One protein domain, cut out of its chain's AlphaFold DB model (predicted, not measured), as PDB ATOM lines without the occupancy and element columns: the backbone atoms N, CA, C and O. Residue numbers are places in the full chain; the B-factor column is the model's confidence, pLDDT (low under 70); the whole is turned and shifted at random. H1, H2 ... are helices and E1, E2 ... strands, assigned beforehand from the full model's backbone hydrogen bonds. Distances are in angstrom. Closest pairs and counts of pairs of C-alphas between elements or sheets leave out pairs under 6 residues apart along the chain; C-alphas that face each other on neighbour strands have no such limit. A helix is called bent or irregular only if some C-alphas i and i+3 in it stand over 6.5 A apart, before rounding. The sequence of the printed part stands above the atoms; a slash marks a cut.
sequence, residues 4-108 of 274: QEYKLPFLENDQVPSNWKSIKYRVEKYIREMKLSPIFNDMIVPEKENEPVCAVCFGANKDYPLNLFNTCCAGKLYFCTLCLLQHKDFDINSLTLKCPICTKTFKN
ATOM      1  N   GLN A   4      38.337 -56.060 -34.250       74.06
ATOM      2  CA  GLN A   4      38.089 -57.398 -33.711       74.06
ATOM      3  C   GLN A   4      39.276 -58.353 -33.924       74.06
ATOM      4  O   GLN A   4      39.496 -59.246 -33.108       74.06
ATOM      5  N   GLU A   5      40.076 -58.126 -34.967       78.69
ATOM      6  CA  GLU A   5      41.256 -58.933 -35.305       78.69
ATOM      7  C   GLU A   5      42.571 -58.259 -34.893       78.69
ATOM      8  O   GLU A   5      43.652 -58.750 -35.220       78.69
ATOM      9  N   TYR A   6      42.498 -57.143 -34.160       83.69
ATOM     10  CA  TYR A   6      43.671 -56.360 -33.793       83.69
ATOM     11  C   TYR A   6      44.720 -57.211 -33.066       83.69
ATOM     12  O   TYR A   6      44.424 -57.943 -32.109       83.69
ATOM     13  N   LYS A   7      45.971 -57.064 -33.496       83.88
ATOM     14  CA  LYS A   7      47.162 -57.567 -32.815       83.88
ATOM     15  C   LYS A   7      48.064 -56.386 -32.507       83.88
ATOM     16  O   LYS A   7      48.113 -55.439 -33.286       83.88
ATOM     17  N   LEU A   8      48.752 -56.445 -31.369       83.94
ATOM     18  CA  LEU A   8      49.719 -55.408 -31.029       83.94
ATOM     19  C   LEU A   8      50.809 -55.321 -32.105       83.94
ATOM     20  O   LEU A   8      51.281 -56.374 -32.552       83.94
ATOM     21  N   PRO A   9      51.230 -54.102 -32.484       83.69
ATOM     22  CA  PRO A   9      52.425 -53.931 -33.289       83.69
ATOM     23  C   PRO A   9      53.656 -54.425 -32.520       83.69
ATOM     24  O   PRO A   9      53.614 -54.666 -31.306       83.69
ATOM     25  N   PHE A  10      54.763 -54.593 -33.239       82.62
ATOM     26  CA  PHE A  10      56.053 -54.768 -32.589       82.62
ATOM     27  C   PHE A  10      56.398 -53.475 -31.842       82.62
ATOM     28  O   PHE A  10      56.343 -52.394 -32.427       82.62
ATOM     29  N   LEU A  11      56.699 -53.612 -30.551       81.88
ATOM     30  CA  LEU A  11      57.058 -52.519 -29.652       81.88
ATOM     31  C   LEU A  11      58.396 -52.860 -29.007       81.88
ATOM     32  O   LEU A  11      58.587 -53.990 -28.543       81.88
ATOM     33  N   GLU A  12      59.293 -51.885 -28.977       75.81
ATOM     34  CA  GLU A  12      60.595 -52.012 -28.328       75.81
ATOM     35  C   GLU A  12      60.439 -52.020 -26.795       75.81
ATOM     36  O   GLU A  12      59.420 -51.600 -26.240       75.81
ATOM     37  N   ASN A  13      61.424 -52.581 -26.084       72.25
ATOM     38  CA  ASN A  13      61.314 -52.819 -24.636       72.25
ATOM     39  C   ASN A  13      61.261 -51.527 -23.800       72.25
ATOM     40  O   ASN A  13      60.735 -51.544 -22.692       72.25
ATOM     41  N   ASP A  14      61.813 -50.437 -24.313       75.31
ATOM     42  CA  ASP A  14      61.826 -49.093 -23.730       75.31
ATOM     43  C   ASP A  14      60.502 -48.334 -23.935       75.31
ATOM     44  O   ASP A  14      60.156 -47.456 -23.147       75.31
ATOM     45  N   GLN A  15      59.710 -48.716 -24.938       75.75
ATOM     46  CA  GLN A  15      58.415 -48.099 -25.246       75.75
ATOM     47  C   GLN A  15      57.263 -48.647 -24.391       75.75
ATOM     48  O   GLN A  15      56.167 -48.077 -24.354       75.75
ATOM     49  N   VAL A  16      57.473 -49.761 -23.689       83.69
ATOM     50  CA  VAL A  16      56.429 -50.466 -22.936       83.69
ATOM     51  C   VAL A  16      56.613 -50.308 -21.422       83.69
ATOM     52  O   VAL A  16      57.736 -50.210 -20.933       83.69
ATOM     53  N   PRO A  17      55.526 -50.296 -20.631       84.69
ATOM     54  CA  PRO A  17      55.640 -50.182 -19.180       84.69
ATOM     55  C   PRO A  17      56.334 -51.409 -18.571       84.69
ATOM     56  O   PRO A  17      56.258 -52.520 -19.094       84.69
ATOM     57  N   SER A  18      56.946 -51.246 -17.399       85.25
ATOM     58  CA  SER A  18      57.713 -52.306 -16.719       85.25
ATOM     59  C   SER A  18      56.925 -53.603 -16.471       85.25
ATOM     60  O   SER A  18      57.488 -54.697 -16.461       85.25
ATOM     61  N   ASN A  19      55.602 -53.512 -16.323       85.94
ATOM     62  CA  ASN A  19      54.699 -54.645 -16.131       85.94
ATOM     63  C   ASN A  19      54.113 -55.207 -17.445       85.94
ATOM     64  O   ASN A  19      53.170 -56.004 -17.392       85.94
ATOM     65  N   TRP A  20      54.658 -54.850 -18.613       89.06
ATOM     66  CA  TRP A  20      54.108 -55.167 -19.938       89.06
ATOM     67  C   TRP A  20      53.717 -56.633 -20.123       89.06
ATOM     68  O   TRP A  20      52.597 -56.925 -20.543       89.06
ATOM     69  N   LYS A  21      54.593 -57.568 -19.725       87.19
ATOM     70  CA  LYS A  21      54.342 -59.019 -19.822       87.19
ATOM     71  C   LYS A  21      53.025 -59.441 -19.161       87.19
ATOM     72  O   LYS A  21      52.360 -60.344 -19.654       87.19
ATOM     73  N   SER A  22      52.640 -58.774 -18.073       88.62
ATOM     74  CA  SER A  22      51.418 -59.077 -17.321       88.62
ATOM     75  C   SER A  22      50.162 -58.405 -17.885       88.62
ATOM     76  O   SER A  22      49.062 -58.930 -17.725       88.62
ATOM     77  N   ILE A  23      50.306 -57.264 -18.567       91.50
ATOM     78  CA  ILE A  23      49.165 -56.464 -19.031       91.50
ATOM     79  C   ILE A  23      48.896 -56.588 -20.533       91.50
ATOM     80  O   ILE A  23      47.786 -56.280 -20.964       91.50
ATOM     81  N   LYS A  24      49.854 -57.089 -21.327       92.00
ATOM     82  CA  LYS A  24      49.790 -57.170 -22.798       92.00
ATOM     83  C   LYS A  24      48.468 -57.746 -23.317       92.00
ATOM     84  O   LYS A  24      47.771 -57.099 -24.094       92.00
ATOM     85  N   TYR A  25      48.097 -58.940 -22.853       91.88
ATOM     86  CA  TYR A  25      46.863 -59.615 -23.277       91.88
ATOM     87  C   TYR A  25      45.609 -58.789 -22.960       91.88
ATOM     88  O   TYR A  25      44.647 -58.755 -23.726       91.88
ATOM     89  N   ARG A  26      45.622 -58.090 -21.823       94.12
ATOM     90  CA  ARG A  26      44.509 -57.249 -21.399       94.12
ATOM     91  C   ARG A  26      44.396 -55.993 -22.262       94.12
ATOM     92  O   ARG A  26      43.285 -55.629 -22.633       94.12
ATOM     93  N   VAL A  27      45.521 -55.376 -22.614       94.00
ATOM     94  CA  VAL A  27      45.566 -54.238 -23.543       94.00
ATOM     95  C   VAL A  27      44.992 -54.642 -24.901       94.00
ATOM     96  O   VAL A  27      44.072 -53.985 -25.383       94.00
ATOM     97  N   GLU A  28      45.442 -55.765 -25.474       93.12
ATOM     98  CA  GLU A  28      44.874 -56.307 -26.721       93.12
ATOM     99  C   GLU A  28      43.366 -56.513 -26.622       93.12
ATOM    100  O   GLU A  28      42.617 -56.074 -27.495       93.12
ATOM    101  N   LYS A  29      42.911 -57.151 -25.539       93.12
ATOM    102  CA  LYS A  29      41.490 -57.390 -25.292       93.12
ATOM    103  C   LYS A  29      40.696 -56.084 -25.259       93.12
ATOM    104  O   LYS A  29      39.668 -55.995 -25.922       93.12
ATOM    105  N   TYR A  30      41.160 -55.067 -24.536       94.50
ATOM    106  CA  TYR A  30      40.457 -53.783 -24.461       94.50
ATOM    107  C   TYR A  30      40.442 -53.021 -25.784       94.50
ATOM    108  O   TYR A  30      39.450 -52.357 -26.067       94.50
ATOM    109  N   ILE A  31      41.480 -53.142 -26.612       92.88
ATOM    110  CA  ILE A  31      41.482 -52.556 -27.960       92.88
ATOM    111  C   ILE A  31      40.461 -53.274 -28.855       92.88
ATOM    112  O   ILE A  31      39.652 -52.617 -29.508       92.88
ATOM    113  N   ARG A  32      40.423 -54.615 -28.832       90.31
ATOM    114  CA  ARG A  32      39.427 -55.404 -29.588       90.31
ATOM    115  C   ARG A  32      37.993 -55.106 -29.154       90.31
ATOM    116  O   ARG A  32      37.095 -55.044 -29.988       90.31
ATOM    117  N   GLU A  33      37.787 -54.890 -27.857       90.56
ATOM    118  CA  GLU A  33      36.507 -54.472 -27.269       90.56
ATOM    119  C   GLU A  33      36.204 -52.974 -27.458       90.56
ATOM    120  O   GLU A  33      35.187 -52.501 -26.955       90.56
ATOM    121  N   MET A  34      37.061 -52.220 -28.158       89.06
ATOM    122  CA  MET A  34      36.909 -50.781 -28.405       89.06
ATOM    123  C   MET A  34      36.790 -49.945 -27.118       89.06
ATOM    124  O   MET A  34      36.079 -48.944 -27.080       89.06
ATOM    125  N   LYS A  35      37.482 -50.354 -26.052       91.88
ATOM    126  CA  LYS A  35      37.577 -49.639 -24.763       91.88
ATOM    127  C   LYS A  35      38.877 -48.852 -24.603       91.88
ATOM    128  O   LYS A  35      38.981 -48.019 -23.705       91.88
ATOM    129  N   LEU A  36      39.863 -49.138 -25.447       93.94
ATOM    130  CA  LEU A  36      41.114 -48.400 -25.571       93.94
ATOM    131  C   LEU A  36      41.373 -48.092 -27.042       93.94
ATOM    132  O   LEU A  36      41.045 -48.898 -27.916       93.94
ATOM    133  N   SER A  37      42.014 -46.953 -27.290       92.69
ATOM    134  CA  SER A  37      42.539 -46.627 -28.612       92.69
ATOM    135  C   SER A  37      43.597 -47.658 -29.039       92.69
ATOM    136  O   SER A  37      44.367 -48.125 -28.187       92.69
ATOM    137  N   PRO A  38      43.663 -48.061 -30.317       91.25
ATOM    138  CA  PRO A  38      44.710 -48.962 -30.776       91.25
ATOM    139  C   PRO A  38      46.092 -48.307 -30.658       91.25
ATOM    140  O   PRO A  38      46.223 -47.083 -30.667       91.25
ATOM    141  N   ILE A  39      47.129 -49.132 -30.521       90.19
ATOM    142  CA  ILE A  39      48.510 -48.653 -30.511       90.19
ATOM    143  C   ILE A  39      49.005 -48.637 -31.955       90.19
ATOM    144  O   ILE A  39      48.940 -49.654 -32.642       90.19
ATOM    145  N   PHE A  40      49.509 -47.485 -32.383       80.75
ATOM    146  CA  PHE A  40      50.196 -47.306 -33.654       80.75
ATOM    147  C   PHE A  40      51.598 -46.783 -33.375       80.75
ATOM    148  O   PHE A  40      51.787 -46.022 -32.424       80.75
ATOM    149  N   ASN A  41      52.557 -47.216 -34.189       70.38
ATOM    150  CA  ASN A  41      53.944 -46.774 -34.066       70.38
ATOM    151  C   ASN A  41      54.108 -45.341 -34.598       70.38
ATOM    152  O   ASN A  41      54.882 -44.566 -34.044       70.38
ATOM    153  N   ASP A  42      53.292 -44.963 -35.583       73.12
ATOM    154  CA  ASP A  42      53.415 -43.691 -36.290       73.12
ATOM    155  C   ASP A  42      52.335 -42.712 -35.818       73.12
ATOM    156  O   ASP A  42      51.290 -42.529 -36.445       73.12
ATOM    157  N   MET A  43      52.569 -42.103 -34.656       83.94
ATOM    158  CA  MET A  43      51.803 -40.924 -34.249       83.94
ATOM    159  C   MET A  43      52.168 -39.766 -35.182       83.94
ATOM    160  O   MET A  43      53.345 -39.516 -35.433       83.94
ATOM    161  N   ILE A  44      51.163 -39.051 -35.683       85.31
ATOM    162  CA  ILE A  44      51.363 -37.953 -36.633       85.31
ATOM    163  C   ILE A  44      51.362 -36.603 -35.921       85.31
ATOM    164  O   ILE A  44      50.793 -36.453 -34.837       85.31
ATOM    165  N   VAL A  45      51.962 -35.601 -36.555       83.94
ATOM    166  CA  VAL A  45      51.746 -34.203 -36.173       83.94
ATOM    167  C   VAL A  45      50.306 -33.837 -36.564       83.94
ATOM    168  O   VAL A  45      49.893 -34.184 -37.673       83.94
ATOM    169  N   PRO A  46      49.514 -33.206 -35.677       82.44
ATOM    170  CA  PRO A  46      48.162 -32.766 -36.022       82.44
ATOM    171  C   PRO A  46      48.188 -31.852 -37.253       82.44
ATOM    172  O   PRO A  46      48.995 -30.927 -37.329       82.44
ATOM    173  N   GLU A  47      47.283 -32.085 -38.205       79.38
ATOM    174  CA  GLU A  47      47.183 -31.266 -39.423       79.38
ATOM    175  C   GLU A  47      46.458 -29.937 -39.131       79.38
ATOM    176  O   GLU A  47      46.594 -28.963 -39.874       79.38
ATOM    177  N   LYS A  48      45.675 -29.882 -38.044       81.31
ATOM    178  CA  LYS A  48      44.892 -28.707 -37.631       81.31
ATOM    179  C   LYS A  48      45.144 -28.366 -36.168       81.31
ATOM    180  O   LYS A  48      45.170 -29.249 -35.317       81.31
ATOM    181  N   GLU A  49      45.170 -27.072 -35.854       75.56
ATOM    182  CA  GLU A  49      45.405 -26.563 -34.489       75.56
ATOM    183  C   GLU A  49      44.412 -27.089 -33.436       75.56
ATOM    184  O   GLU A  49      44.748 -27.194 -32.262       75.56
ATOM    185  N   ASN A  50      43.192 -27.451 -33.848       81.00
ATOM    186  CA  ASN A  50      42.130 -27.912 -32.946       81.00
ATOM    187  C   ASN A  50      41.978 -29.444 -32.892       81.00
ATOM    188  O   ASN A  50      40.984 -29.945 -32.356       81.00
ATOM    189  N   GLU A  51      42.906 -30.203 -33.476       84.50
ATOM    190  CA  GLU A  51      42.855 -31.663 -33.419       84.50
ATOM    191  C   GLU A  51      43.246 -32.193 -32.030       84.50
ATOM    192  O   GLU A  51      44.151 -31.668 -31.379       84.50
ATOM    193  N   PRO A  52      42.562 -33.240 -31.532       87.19
ATOM    194  CA  PRO A  52      42.891 -33.828 -30.243       87.19
ATOM    195  C   PRO A  52      44.260 -34.514 -30.306       87.19
ATOM    196  O   PRO A  52      44.417 -35.557 -30.942       87.19
ATOM    197  N   VAL A  53      45.229 -33.950 -29.589       92.00
ATOM    198  CA  VAL A  53      46.591 -34.479 -29.451       92.00
ATOM    199  C   VAL A  53      46.818 -35.129 -28.096       92.00
ATOM    200  O   VAL A  53      46.172 -34.792 -27.103       92.00
ATOM    201  N   CYS A  54      47.770 -36.052 -28.022       92.81
ATOM    202  CA  CYS A  54      48.163 -36.657 -26.762       92.81
ATOM    203  C   CYS A  54      48.770 -35.603 -25.825       92.81
ATOM    204  O   CYS A  54      49.733 -34.937 -26.179       92.81
ATOM    205  N   ALA A  55      48.303 -35.536 -24.580       90.69
ATOM    206  CA  ALA A  55      48.796 -34.603 -23.566       90.69
ATOM    207  C   ALA A  55      50.243 -34.869 -23.089       90.69
ATOM    208  O   ALA A  55      50.733 -34.157 -22.220       90.69
ATOM    209  N   VAL A  56      50.898 -35.917 -23.607       90.25
ATOM    210  CA  VAL A  56      52.260 -36.321 -23.226       90.25
ATOM    211  C   VAL A  56      53.207 -36.200 -24.415       90.25
ATOM    212  O   VAL A  56      54.160 -35.438 -24.342       90.25
ATOM    213  N   CYS A  57      52.945 -36.924 -25.508       89.81
ATOM    214  CA  CYS A  57      53.814 -36.905 -26.688       89.81
ATOM    215  C   CYS A  57      53.401 -35.888 -27.762       89.81
ATOM    216  O   CYS A  57      54.055 -35.817 -28.794       89.81
ATOM    217  N   PHE A  58      52.295 -35.159 -27.569       90.00
ATOM    218  CA  PHE A  58      51.735 -34.183 -28.519       90.00
ATOM    219  C   PHE A  58      51.377 -34.726 -29.913       90.00
ATOM    220  O   PHE A  58      50.938 -33.971 -30.775       90.00
ATOM    221  N   GLY A  59      51.476 -36.040 -30.125       89.06
ATOM    222  CA  GLY A  59      51.054 -36.685 -31.361       89.06
ATOM    223  C   GLY A  59      49.536 -36.840 -31.463       89.06
ATOM    224  O   GLY A  59      48.836 -37.024 -30.460       89.06
ATOM    225  N   ALA A  60      49.041 -36.847 -32.693       88.06
ATOM    226  CA  ALA A  60      47.685 -37.207 -33.078       88.06
ATOM    227  C   ALA A  60      47.658 -38.575 -33.780       88.06
ATOM    228  O   ALA A  60      48.688 -39.161 -34.113       88.06
ATOM    229  N   ASN A  61      46.455 -39.097 -33.993       83.69
ATOM    230  CA  ASN A  61      46.238 -40.327 -34.741       83.69
ATOM    231  C   ASN A  61      45.171 -40.075 -35.811       83.69
ATOM    232  O   ASN A  61      44.121 -39.507 -35.515       83.69
ATOM    233  N   LYS A  62      45.462 -40.481 -37.050       78.06
ATOM    234  CA  LYS A  62      44.623 -40.208 -38.222       78.06
ATOM    235  C   LYS A  62      43.370 -41.075 -38.258       78.06
ATOM    236  O   LYS A  62      42.286 -40.599 -38.585       78.06
ATOM    237  N   ASP A  63      43.527 -42.347 -37.905       79.88
ATOM    238  CA  ASP A  63      42.505 -43.364 -38.151       79.88
ATOM    239  C   ASP A  63      41.608 -43.619 -36.937       79.88
ATOM    240  O   ASP A  63      40.474 -44.083 -37.080       79.88
ATOM    241  N   TYR A  64      42.105 -43.334 -35.730       84.56
ATOM    242  CA  TYR A  64      41.395 -43.616 -34.485       84.56
ATOM    243  C   TYR A  64      41.522 -42.471 -33.482       84.56
ATOM    244  O   TYR A  64      42.594 -41.885 -33.345       84.56
ATOM    245  N   PRO A  65      40.457 -42.181 -32.711       89.88
ATOM    246  CA  PRO A  65      40.529 -41.165 -31.674       89.88
ATOM    247  C   PRO A  65      41.491 -41.586 -30.557       89.88
ATOM    248  O   PRO A  65      41.747 -42.769 -30.329       89.88
ATOM    249  N   LEU A  66      42.005 -40.611 -29.815       93.00
ATOM    250  CA  LEU A  66      42.793 -40.863 -28.610       93.00
ATOM    251  C   LEU A  66      41.891 -41.236 -27.422       93.00
ATOM    252  O   LEU A  66      40.680 -41.003 -27.436       93.00
ATOM    253  N   ASN A  67      42.479 -41.811 -26.371       95.12
ATOM    254  CA  ASN A  67      41.763 -42.083 -25.124       95.12
ATOM    255  C   ASN A  67      41.413 -40.761 -24.440       95.12
ATOM    256  O   ASN A  67      42.299 -39.935 -24.247       95.12
ATOM    257  N   LEU A  68      40.146 -40.570 -24.074       95.19
ATOM    258  CA  LEU A  68      39.631 -39.308 -23.548       95.19
ATOM    259  C   LEU A  68      39.310 -39.439 -22.061       95.19
ATOM    260  O   LEU A  68      38.552 -40.319 -21.661       95.19
ATOM    261  N   PHE A  69      39.798 -38.498 -21.261       94.94
ATOM    262  CA  PHE A  69      39.410 -38.329 -19.867       94.94
ATOM    263  C   PHE A  69      38.894 -36.911 -19.652       94.94
ATOM    264  O   PHE A  69      39.626 -35.937 -19.823       94.94
ATOM    265  N   ASN A  70      37.627 -36.785 -19.265       92.75
ATOM    266  CA  ASN A  70      37.020 -35.497 -18.957       92.75
ATOM    267  C   ASN A  70      37.208 -35.169 -17.470       92.75
ATOM    268  O   ASN A  70      36.434 -35.605 -16.620       92.75
ATOM    269  N   THR A  71      38.286 -34.462 -17.143       89.12
ATOM    270  CA  THR A  71      38.690 -34.197 -15.758       89.12
ATOM    271  C   THR A  71      38.034 -32.945 -15.170       89.12
ATOM    272  O   THR A  71      37.724 -31.991 -15.876       89.12
ATOM    273  N   CYS A  72      37.899 -32.920 -13.836       86.06
ATOM    274  CA  CYS A  72      37.358 -31.798 -13.049       86.06
ATOM    275  C   CYS A  72      38.046 -30.451 -13.340       86.06
ATOM    276  O   CYS A  72      37.376 -29.430 -13.448       86.06
ATOM    277  N   CYS A  73      39.382 -30.442 -13.385       87.81
ATOM    278  CA  CYS A  73      40.175 -29.214 -13.273       87.81
ATOM    279  C   CYS A  73      40.984 -28.879 -14.526       87.81
ATOM    280  O   CYS A  73      41.331 -27.719 -14.709       87.81
ATOM    281  N   ALA A  74      41.295 -29.869 -15.367       82.44
ATOM    282  CA  ALA A  74      42.039 -29.665 -16.611       82.44
ATOM    283  C   ALA A  74      41.147 -29.823 -17.856       82.44
ATOM    284  O   ALA A  74      41.623 -29.711 -18.979       82.44
ATOM    285  N   GLY A  75      39.851 -30.097 -17.665       90.25
ATOM    286  CA  GLY A  75      38.931 -30.381 -18.758       90.25
ATOM    287  C   GLY A  75      39.271 -31.693 -19.464       90.25
ATOM    288  O   GLY A  75      39.674 -32.674 -18.828       90.25
ATOM    289  N   LYS A  76      39.072 -31.711 -20.785       91.69
ATOM    290  CA  LYS A  76      39.295 -32.882 -21.638       91.69
ATOM    291  C   LYS A  76      40.787 -33.104 -21.862       91.69
ATOM    292  O   LYS A  76      41.456 -32.257 -22.440       91.69
ATOM    293  N   LEU A  77      41.272 -34.269 -21.457       93.25
ATOM    294  CA  LEU A  77      42.629 -34.730 -21.721       93.25
ATOM    295  C   LEU A  77      42.593 -35.931 -22.657       93.25
ATOM    296  O   LEU A  77      41.783 -36.841 -22.472       93.25
ATOM    297  N   TYR A  78      43.500 -35.940 -23.628       94.69
ATOM    298  CA  TYR A  78      43.624 -37.004 -24.613       94.69
ATOM    299  C   TYR A  78      44.965 -37.718 -24.447       94.69
ATOM    300  O   TYR A  78      45.990 -37.080 -24.221       94.69
ATOM    301  N   PHE A  79      44.975 -39.042 -24.572       94.44
ATOM    302  CA  PHE A  79      46.194 -39.842 -24.463       94.44
ATOM    303  C   PHE A  79      46.252 -40.916 -25.546       94.44
ATOM    304  O   PHE A  79      45.296 -41.678 -25.733       94.44
ATOM    305  N   CYS A  80      47.400 -41.040 -26.215       93.25
ATOM    306  CA  CYS A  80      47.704 -42.269 -26.940       93.25
ATOM    307  C   CYS A  80      47.855 -43.418 -25.932       93.25
ATOM    308  O   CYS A  80      48.156 -43.209 -24.752       93.25
ATOM    309  N   THR A  81      47.605 -44.647 -26.375       94.00
ATOM    310  CA  THR A  81      47.558 -45.787 -25.454       94.00
ATOM    311  C   THR A  81      48.919 -46.080 -24.823       94.00
ATOM    312  O   THR A  81      48.954 -46.437 -23.653       94.00
ATOM    313  N   LEU A  82      50.039 -45.848 -25.518       92.06
ATOM    314  CA  LEU A  82      51.379 -46.033 -24.939       92.06
ATOM    315  C   LEU A  82      51.655 -45.054 -23.792       92.06
ATOM    316  O   LEU A  82      51.942 -45.490 -22.677       92.06
ATOM    317  N   CYS A  83      51.474 -43.748 -24.017       92.31
ATOM    318  CA  CYS A  83      51.652 -42.744 -22.965       92.31
ATOM    319  C   CYS A  83      50.684 -42.956 -21.797       92.31
ATOM    320  O   CYS A  83      51.051 -42.747 -20.643       92.31
ATOM    321  N   LEU A  84      49.454 -43.404 -22.074       94.19
ATOM    322  CA  LEU A  84      48.485 -43.719 -21.028       94.19
ATOM    323  C   LEU A  84      48.948 -44.893 -20.157       94.19
ATOM    324  O   LEU A  84      48.843 -44.829 -18.938       94.19
ATOM    325  N   LEU A  85      49.480 -45.953 -20.767       93.12
ATOM    326  CA  LEU A  85      49.962 -47.141 -20.058       93.12
ATOM    327  C   LEU A  85      51.200 -46.870 -19.197       93.12
ATOM    328  O   LEU A  85      51.414 -47.568 -18.208       93.12
ATOM    329  N   GLN A  86      52.001 -45.872 -19.565       91.44
ATOM    330  CA  GLN A  86      53.143 -45.408 -18.778       91.44
ATOM    331  C   GLN A  86      52.748 -44.374 -17.708       91.44
ATOM    332  O   GLN A  86      53.551 -44.044 -16.834       91.44
ATOM    333  N   HIS A  87      51.518 -43.855 -17.742       91.69
ATOM    334  CA  HIS A  87      51.077 -42.827 -16.812       91.69
ATOM    335  C   HIS A  87      50.916 -43.396 -15.394       91.69
ATOM    336  O   HIS A  87      50.102 -44.283 -15.147       91.69
ATOM    337  N   LYS A  88      51.640 -42.823 -14.425       91.12
ATOM    338  CA  LYS A  88      51.705 -43.306 -13.030       91.12
ATOM    339  C   LYS A  88      50.345 -43.457 -12.330       91.12
ATOM    340  O   LYS A  88      50.172 -44.342 -11.502       91.12
ATOM    341  N   ASP A  89      49.392 -42.583 -12.656       93.50
ATOM    342  CA  ASP A  89      48.059 -42.558 -12.040       93.50
ATOM    343  C   ASP A  89      46.978 -43.271 -12.868       93.50
ATOM    344  O   ASP A  89      45.788 -43.146 -12.563       93.50
ATOM    345  N   PHE A  90      47.367 -43.966 -13.941       95.31
ATOM    346  CA  PHE A  90      46.443 -44.744 -14.755       95.31
ATOM    347  C   PHE A  90      46.300 -46.167 -14.205       95.31
ATOM    348  O   PHE A  90      47.279 -46.889 -14.026       95.31
ATOM    349  N   ASP A  91      45.060 -46.595 -13.975       94.56
ATOM    350  CA  ASP A  91      44.734 -47.975 -13.630       94.56
ATOM    351  C   ASP A  91      44.146 -48.703 -14.838       94.56
ATOM    352  O   ASP A  91      42.988 -48.513 -15.221       94.56
ATOM    353  N   ILE A  92      44.945 -49.612 -15.395       93.50
ATOM    354  CA  ILE A  92      44.561 -50.460 -16.523       93.50
ATOM    355  C   ILE A  92      43.389 -51.398 -16.198       93.50
ATOM    356  O   ILE A  92      42.646 -51.761 -17.102       93.50
ATOM    357  N   ASN A  93      43.189 -51.818 -14.944       92.25
ATOM    358  CA  ASN A  93      42.123 -52.772 -14.603       92.25
ATOM    359  C   ASN A  93      40.738 -52.130 -14.696       92.25
ATOM    360  O   ASN A  93      39.777 -52.764 -15.132       92.25
ATOM    361  N   SER A  94      40.646 -50.878 -14.255       93.75
ATOM    362  CA  SER A  94      39.406 -50.108 -14.230       93.75
ATOM    363  C   SER A  94      39.272 -49.139 -15.409       93.75
ATOM    364  O   SER A  94      38.193 -48.577 -15.597       93.75
ATOM    365  N   LEU A  95      40.335 -48.972 -16.209       95.62
ATOM    366  CA  LEU A  95      40.456 -47.965 -17.266       95.62
ATOM    367  C   LEU A  95      40.175 -46.559 -16.727       95.62
ATOM    368  O   LEU A  95      39.383 -45.801 -17.295       95.62
ATOM    369  N   THR A  96      40.803 -46.234 -15.596       96.25
ATOM    370  CA  THR A  96      40.624 -44.948 -14.922       96.25
ATOM    371  C   THR A  96      41.922 -44.179 -14.750       96.25
ATOM    372  O   THR A  96      42.997 -44.762 -14.660       96.25
ATOM    373  N   LEU A  97      41.810 -42.855 -14.694       95.94
ATOM    374  CA  LEU A  97      42.912 -41.920 -14.505       95.94
ATOM    375  C   LEU A  97      42.561 -40.942 -13.381       95.94
ATOM    376  O   LEU A  97      41.433 -40.441 -13.322       95.94
ATOM    377  N   LYS A  98      43.510 -40.639 -12.493       93.31
ATOM    378  CA  LYS A  98      43.321 -39.573 -11.497       93.31
ATOM    379  C   LYS A  98      43.600 -38.205 -12.108       93.31
ATOM    380  O   LYS A  98      44.559 -38.030 -12.851       93.31
ATOM    381  N   CYS A  99      42.785 -37.211 -11.759       88.44
ATOM    382  CA  CYS A  99      43.058 -35.833 -12.151       88.44
ATOM    383  C   CYS A  99      44.379 -35.355 -11.522       88.44
ATOM    384  O   CYS A  99      44.535 -35.490 -10.307       88.44
ATOM    385  N   PRO A 100      45.277 -34.720 -12.294       84.38
ATOM    386  CA  PRO A 100      46.568 -34.252 -11.787       84.38
ATOM    387  C   PRO A 100      46.451 -33.168 -10.702       84.38
ATOM    388  O   PRO A 100      47.384 -32.978  -9.933       84.38
ATOM    389  N   ILE A 101      45.310 -32.470 -10.625       89.88
ATOM    390  CA  ILE A 101      45.065 -31.387  -9.661       89.88
ATOM    391  C   ILE A 101      44.239 -31.897  -8.475       89.88
ATOM    392  O   ILE A 101      44.671 -31.827  -7.330       89.88
ATOM    393  N   CYS A 102      43.031 -32.412  -8.742       91.38
ATOM    394  CA  CYS A 102      42.065 -32.751  -7.694       91.38
ATOM    395  C   CYS A 102      42.158 -34.216  -7.220       91.38
ATOM    396  O   CYS A 102      41.449 -34.604  -6.294       91.38
ATOM    397  N   THR A 103      42.991 -35.051  -7.859       91.12
ATOM    398  CA  THR A 103      43.184 -36.506  -7.629       91.12
ATOM    399  C   THR A 103      41.941 -37.396  -7.742       91.12
ATOM    400  O   THR A 103      42.052 -38.618  -7.648       91.12
ATOM    401  N   LYS A 104      40.760 -36.822  -8.015       93.06
ATOM    402  CA  LYS A 104      39.537 -37.578  -8.316       93.06
ATOM    403  C   LYS A 104      39.750 -38.486  -9.525       93.06
ATOM    404  O   LYS A 104      40.441 -38.113 -10.471       93.06
ATOM    405  N   THR A 105      39.116 -39.649  -9.490       95.75
ATOM    406  CA  THR A 105      39.226 -40.685 -10.517       95.75
ATOM    407  C   THR A 105      38.200 -40.478 -11.630       95.75
ATOM    408  O   THR A 105      37.016 -40.284 -11.356       95.75
ATOM    409  N   PHE A 106      38.643 -40.577 -12.880       95.94
ATOM    410  CA  PHE A 106      37.823 -40.441 -14.084       95.94
ATOM    411  C   PHE A 106      37.951 -41.687 -14.953       95.94
ATOM    412  O   PHE A 106      39.033 -42.261 -15.058       95.94
ATOM    413  N   LYS A 107      36.848 -42.118 -15.567       95.94
ATOM    414  CA  LYS A 107      36.838 -43.254 -16.497       95.94
ATOM    415  C   LYS A 107      37.244 -42.804 -17.893       95.94
ATOM    416  O   LYS A 107      36.947 -41.680 -18.283       95.94
ATOM    417  N   ASN A 108      37.882 -43.703 -18.636       95.25
ATOM    418  CA  ASN A 108      38.137 -43.498 -20.052       95.25
ATOM    419  C   ASN A 108      36.802 -43.409 -20.809       95.25
ATOM    420  O   ASN A 108      35.958 -44.300 -20.707       95.25
TER     421      ASN A 108
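What this domain is: This is residues 4 to 108 of the 274 residues of an uncharacterized protein of Entamoeba nuttalli (strain P19) (UniProt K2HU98). What is the shape? This is a domain of little regular structure: two small hairpins, E1-E2 and E3-E4, lie side by side, H1 is at the opposite end, and H2 is near the middle. What makes it up? The 105 printed residues hold H1, E1, E2, H2, E3 and E4 in order, 35 residues in a mixed class, with both sheets antiparallel. It is compact, radius of gyration of the C-alphas 13.4 A, spanning 35 by 32 by 27 A.

Where its parts are: Where are the strands? E1 is residues 67 to 71, 12.6 A, from C-alpha 67 at (41.763, -42.083, -25.124); E2 is 75 to 79, 13.2 A. E3 is 96 to 98; E4 is 105 to 107, ending at C-alpha 107 (36.838, -43.254, -16.497). The helices? H1 is residues 20 to 32, 17.6 A, irregular with C-alphas 22 and 25 7.5 A apart; H2 is 81 to 86.

How they stand to each other: How do strands pair? Hairpin E1 and E2 has N 69 and O 77 within hydrogen-bond range, 2.9 A; hairpin E3 and E4 has N 97 and O 106, 2.9 A. What lies beyond? The closest C-alphas of E1 and E4, Phe 69 and Phe 106, are 6.4 A apart. H1 and H2 are near each other; every O i to N i+4 pair is within hydrogen-bond range in H2, 7 of 9 in H1.

The domain as a whole: Which link is long? H1 to E1, 34 residues, is long. Any cut or low confidence? The printed part has no cut, and no printed residue is under 70.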